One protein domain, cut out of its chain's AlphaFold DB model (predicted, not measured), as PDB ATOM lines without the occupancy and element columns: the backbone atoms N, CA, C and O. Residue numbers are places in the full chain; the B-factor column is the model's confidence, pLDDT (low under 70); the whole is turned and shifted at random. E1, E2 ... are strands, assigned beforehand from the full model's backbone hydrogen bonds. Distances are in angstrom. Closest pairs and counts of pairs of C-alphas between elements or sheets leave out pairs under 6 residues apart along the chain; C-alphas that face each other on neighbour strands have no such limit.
ATOM      1  N   THR A  79     -32.031  58.092 -21.820       82.94
ATOM      2  CA  THR A  79     -32.784  57.425 -22.889       82.94
ATOM      3  C   THR A  79     -32.385  55.959 -22.922       82.94
ATOM      4  O   THR A  79     -31.210  55.640 -23.108       82.94
ATOM      5  N   LEU A  80     -33.357  55.069 -22.737       84.75
ATOM      6  CA  LEU A  80     -33.124  53.632 -22.630       84.75
ATOM      7  C   LEU A  80     -33.737  52.925 -23.837       84.75
ATOM      8  O   LEU A  80     -34.857  53.222 -24.245       84.75
ATOM      9  N   LYS A  81     -32.981  51.997 -24.429       86.56
ATOM     10  CA  LYS A  81     -33.425  51.178 -25.560       86.56
ATOM     11  C   LYS A  81     -33.051  49.728 -25.305       86.56
ATOM     12  O   LYS A  81     -31.873  49.380 -25.332       86.56
ATOM     13  N   VAL A  82     -34.057  48.891 -25.095       85.06
ATOM     14  CA  VAL A  82     -33.875  47.453 -24.884       85.06
ATOM     15  C   VAL A  82     -33.959  46.731 -26.232       85.06
ATOM     16  O   VAL A  82     -34.701  47.138 -27.125       85.06
ATOM     17  N   LYS A  83     -33.159  45.675 -26.403       88.94
ATOM     18  CA  LYS A  83     -33.191  44.783 -27.569       88.94
ATOM     19  C   LYS A  83     -33.175  43.343 -27.080       88.94
ATOM     20  O   LYS A  83     -32.332  43.002 -26.256       88.94
ATOM     21  N   GLY A  84     -34.056  42.514 -27.617       89.62
ATOM     22  CA  GLY A  84     -34.146  41.106 -27.263       89.62
ATOM     23  C   GLY A  84     -35.347  40.449 -27.928       89.62
ATOM     24  O   GLY A  84     -36.269  41.135 -28.364       89.62
ATOM     25  N   ILE A  85     -35.289  39.124 -28.017       90.81
ATOM     26  CA  ILE A  85     -36.422  38.266 -28.359       90.81
ATOM     27  C   ILE A  85     -36.544  37.218 -27.254       90.81
ATOM     28  O   ILE A  85     -35.530  36.694 -26.785       90.81
ATOM     29  N   GLY A  86     -37.766  36.957 -26.811       89.06
ATOM     30  CA  GLY A  86     -38.102  35.950 -25.813       89.06
ATOM     31  C   GLY A  86     -38.911  34.818 -26.433       89.06
ATOM     32  O   GLY A  86     -39.638  35.021 -27.404       89.06
ATOM     33  N   TYR A  87     -38.791  33.625 -25.857       90.19
ATOM     34  CA  TYR A  87     -39.615  32.470 -26.203       90.19
ATOM     35  C   TYR A  87     -40.392  32.060 -24.958       90.19
ATOM     36  O   TYR A  87     -39.782  31.799 -23.921       90.19
ATOM     37  N   VAL A  88     -41.718  32.004 -25.057       87.69
ATOM     38  CA  VAL A  88     -42.599  31.608 -23.954       87.69
ATOM     39  C   VAL A  88     -43.432  30.403 -24.367       87.69
ATOM     40  O   VAL A  88     -43.924  30.316 -25.493       87.69
ATOM     41  N   HIS A  89     -43.567  29.450 -23.449       86.75
ATOM     42  CA  HIS A  89     -44.414  28.277 -23.623       86.75
ATOM     43  C   HIS A  89     -45.802  28.570 -23.059       86.75
ATOM     44  O   HIS A  89     -45.972  28.688 -21.849       86.75
ATOM     45  N   VAL A  90     -46.789  28.687 -23.941       82.31
ATOM     46  CA  VAL A  90     -48.185  28.946 -23.573       82.31
ATOM     47  C   VAL A  90     -48.874  27.602 -23.270       82.31
ATOM     48  O   VAL A  90     -48.536  26.606 -23.921       82.31
ATOM     49  N   PRO A  91     -49.842  27.528 -22.328       76.81
ATOM     50  CA  PRO A  91     -50.489  26.273 -21.911       76.81
ATOM     51  C   PRO A  91     -51.074  25.424 -23.051       76.81
ATOM     52  O   PRO A  91     -51.203  24.210 -22.923       76.81
ATOM     53  N   VAL A  92     -51.385  26.041 -24.196       73.31
ATOM     54  CA  VAL A  92     -51.882  25.374 -25.410       73.31
ATOM     55  C   VAL A  92     -50.718  24.871 -26.282       73.31
ATOM     56  O   VAL A  92     -50.705  25.086 -27.486       73.31
ATOM     57  N   ASN A  93     -49.698  24.235 -25.687       64.38
ATOM     58  CA  ASN A  93     -48.539  23.615 -26.367       64.38
ATOM     59  C   ASN A  93     -47.907  24.449 -27.509       64.38
ATOM     60  O   ASN A  93     -47.311  23.896 -28.436       64.38
ATOM     61  N   GLN A  94     -48.028  25.775 -27.452       79.50
ATOM     62  CA  GLN A  94     -47.590  26.691 -28.495       79.50
ATOM     63  C   GLN A  94     -46.441  27.532 -27.948       79.50
ATOM     64  O   GLN A  94     -46.520  28.096 -26.857       79.50
ATOM     65  N   THR A  95     -45.353  27.604 -28.709       83.56
ATOM     66  CA  THR A  95     -44.265  28.544 -28.441       83.56
ATOM     67  C   THR A  95     -44.645  29.902 -29.009       83.56
ATOM     68  O   THR A  95     -44.736  30.052 -30.230       83.56
ATOM     69  N   MET A  96     -44.860  30.880 -28.136       85.69
ATOM     70  CA  MET A  96     -45.033  32.276 -28.517       85.69
ATOM     71  C   MET A  96     -43.665  32.961 -28.527       85.69
ATOM     72  O   MET A  96     -42.868  32.796 -27.602       85.69
ATOM     73  N   ILE A  97     -43.387  33.708 -29.595       89.75
ATOM     74  CA  ILE A  97     -42.223  34.592 -29.669       89.75
ATOM     75  C   ILE A  97     -42.691  35.962 -29.201       89.75
ATOM     76  O   ILE A  97     -43.702  36.452 -29.690       89.75
ATOM     77  N   ILE A  98     -41.955  36.543 -28.262       90.62
ATOM     78  CA  ILE A  98     -42.241  37.854 -27.682       90.62
ATOM     79  C   ILE A  98     -41.088  38.780 -28.054       90.62
ATOM     80  O   ILE A  98     -39.918  38.414 -27.891       90.62
ATOM     81  N   ASP A  99     -41.391  39.968 -28.562       91.25
ATOM     82  CA  ASP A  99     -40.384  40.961 -28.928       91.25
ATOM     83  C   ASP A  99     -40.370  42.173 -27.981       91.25
ATOM     84  O   ASP A  99     -41.143  42.276 -27.029       91.25
ATOM     85  N   GLY A 100     -39.451  43.109 -28.232       87.06
ATOM     86  CA  GLY A 100     -39.330  44.322 -27.423       87.06
ATOM     87  C   GLY A 100     -40.547  45.249 -27.449       87.06
ATOM     88  O   GLY A 100     -40.605  46.152 -26.626       87.06
ATOM     89  N   SER A 101     -41.499  45.076 -28.364       85.00
ATOM     90  CA  SER A 101     -42.763  45.818 -28.355       85.00
ATOM     91  C   SER A 101     -43.819  45.172 -27.459       85.00
ATOM     92  O   SER A 101     -44.668  45.884 -26.928       85.00
ATOM     93  N   ASP A 102     -43.703  43.866 -27.217       89.06
ATOM     94  CA  ASP A 102     -44.645  43.106 -26.400       89.06
ATOM     95  C   ASP A 102     -44.311  43.173 -24.899       89.06
ATOM     96  O   ASP A 102     -45.206  43.311 -24.066       89.06
ATOM     97  N   TYR A 103     -43.026  43.095 -24.519       91.00
ATOM     98  CA  TYR A 103     -42.622  43.077 -23.101       91.00
ATOM     99  C   TYR A 103     -42.273  44.453 -22.506       91.00
ATOM    100  O   TYR A 103     -41.963  44.528 -21.314       91.00
ATOM    101  N   ILE A 104     -42.306  45.539 -23.290       89.06
ATOM    102  CA  ILE A 104     -41.983  46.905 -22.832       89.06
ATOM    103  C   ILE A 104     -43.234  47.783 -22.886       89.06
ATOM    104  O   ILE A 104     -43.663  48.212 -23.956       89.06
ATOM    105  N   ILE A 105     -43.802  48.090 -21.717       86.25
ATOM    106  CA  ILE A 105     -45.058  48.842 -21.602       86.25
ATOM    107  C   ILE A 105     -44.910  49.927 -20.524       86.25
ATOM    108  O   ILE A 105     -44.750  49.574 -19.358       86.25
ATOM    109  N   PRO A 106     -45.018  51.227 -20.852       85.38
ATOM    110  CA  PRO A 106     -45.101  51.811 -22.191       85.38
ATOM    111  C   PRO A 106     -43.737  51.775 -22.917       85.38
ATOM    112  O   PRO A 106     -42.691  51.755 -22.270       85.38
ATOM    113  N   PRO A 107     -43.702  51.845 -24.260       77.56
ATOM    114  CA  PRO A 107     -42.452  51.766 -25.030       77.56
ATOM    115  C   PRO A 107     -41.504  52.960 -24.815       77.56
ATOM    116  O   PRO A 107     -40.353  52.925 -25.248       77.56
ATOM    117  N   SER A 108     -41.979  54.035 -24.182       77.38
ATOM    118  CA  SER A 108     -41.185  55.218 -23.866       77.38
ATOM    119  C   SER A 108     -41.661  55.821 -22.548       77.38
ATOM    120  O   SER A 108     -42.737  56.412 -22.491       77.38
ATOM    121  N   GLU A 109     -40.829  55.725 -21.515       80.50
ATOM    122  CA  GLU A 109     -41.044  56.355 -20.213       80.50
ATOM    123  C   GLU A 109     -39.817  57.186 -19.823       80.50
ATOM    124  O   GLU A 109     -38.678  56.858 -20.167       80.50
ATOM    125  N   ASN A 110     -40.040  58.314 -19.149       79.38
ATOM    126  CA  ASN A 110     -38.950  59.176 -18.708       79.38
ATOM    127  C   ASN A 110     -38.358  58.627 -17.404       79.38
ATOM    128  O   ASN A 110     -39.072  58.500 -16.414       79.38
ATOM    129  N   ASN A 111     -37.052  58.356 -17.392       83.19
ATOM    130  CA  ASN A 111     -36.297  57.869 -16.229       83.19
ATOM    131  C   ASN A 111     -36.733  56.502 -15.649       83.19
ATOM    132  O   ASN A 111     -36.292  56.157 -14.554       83.19
ATOM    133  N   ALA A 112     -37.534  55.704 -16.363       87.06
ATOM    134  CA  ALA A 112     -37.932  54.357 -15.944       87.06
ATOM    135  C   ALA A 112     -38.073  53.402 -17.145       87.06
ATOM    136  O   ALA A 112     -38.178  53.841 -18.289       87.06
ATOM    137  N   ILE A 113     -38.026  52.091 -16.880       88.75
ATOM    138  CA  ILE A 113     -38.378  51.035 -17.839       88.75
ATOM    139  C   ILE A 113     -39.149  49.952 -17.093       88.75
ATOM    140  O   ILE A 113     -38.744  49.539 -16.006       88.75
ATOM    141  N   PHE A 114     -40.185  49.430 -17.734       90.62
ATOM    142  CA  PHE A 114     -40.855  48.202 -17.345       90.62
ATOM    143  C   PHE A 114     -40.498  47.073 -18.323       90.62
ATOM    144  O   PHE A 114     -40.539  47.268 -19.538       90.62
ATOM    145  N   ILE A 115     -40.124  45.905 -17.793       91.44
ATOM    146  CA  ILE A 115     -39.811  44.701 -18.575       91.44
ATOM    147  C   ILE A 115     -40.670  43.561 -18.037       91.44
ATOM    148  O   ILE A 115     -40.481  43.116 -16.903       91.44
ATOM    149  N   MET A 116     -41.597  43.079 -18.859       91.31
ATOM    150  CA  MET A 116     -42.409  41.909 -18.549       91.31
ATOM    151  C   MET A 116     -41.546  40.648 -18.620       91.31
ATOM    152  O   MET A 116     -40.893  40.382 -19.629       91.31
ATOM    153  N   THR A 117     -41.522  39.888 -17.527       90.00
ATOM    154  CA  THR A 117     -40.744  38.641 -17.409       90.00
ATOM    155  C   THR A 117     -41.626  37.407 -17.278       90.00
ATOM    156  O   THR A 117     -41.194  36.321 -17.654       90.00
ATOM    157  N   ASP A 118     -42.855  37.587 -16.798       88.69
ATOM    158  CA  ASP A 118     -43.875  36.555 -16.671       88.69
ATOM    159  C   ASP A 118     -45.261  37.188 -16.859       88.69
ATOM    160  O   ASP A 118     -45.438  38.380 -16.577       88.69
ATOM    161  N   PHE A 119     -46.225  36.416 -17.357       86.88
ATOM    162  CA  PHE A 119     -47.600  36.866 -17.553       86.88
ATOM    163  C   PHE A 119     -48.601  35.717 -17.449       86.88
ATOM    164  O   PHE A 119     -48.327  34.579 -17.825       86.88
TER     165      PHE A 119
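AT A GLANCE: This is residues 79 to 119 of the 135 residues of a protein of Rotaria sp. Silwood2 (UniProt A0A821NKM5). With little regular structure, this is a rod with a two-stranded hairpin toward one end and a long loop that turns at the other, near Asn 111, and folds back toward the hairpin. The printed part has 41 residues, with two named strands, E1 then E2, antiparallel, and no named helix. The class is all strand, though the strands hold only 12 residues. The whole is loose, with a radius of gyration of the C-alphas of 11.8 A and spans of 38 by 16 by 11 A.

HOW THE PARTS SIT: E1, residues 85 to 90, and E2, residues 94 to 99, form a hairpin through a tight link of 3 residues, with 151 degrees between their directions. N 86 and O 98, 2.8 A apart, are within hydrogen-bond range.

IN THESE COORDINATES: E1 begins at C-alpha 85 (-36.422, 38.266, -28.359) and is 15.8 A long. E2, 16.0 A long, ends at C-alpha 99 (-40.384, 40.961, -28.928).

THE WHOLE: The farthest C-alphas, Asn 93 and Asn 111, are 37.8 A apart. Residues 100 to 119 hold no named element. The printed part has no cut; residue 93 is under pLDDT 70.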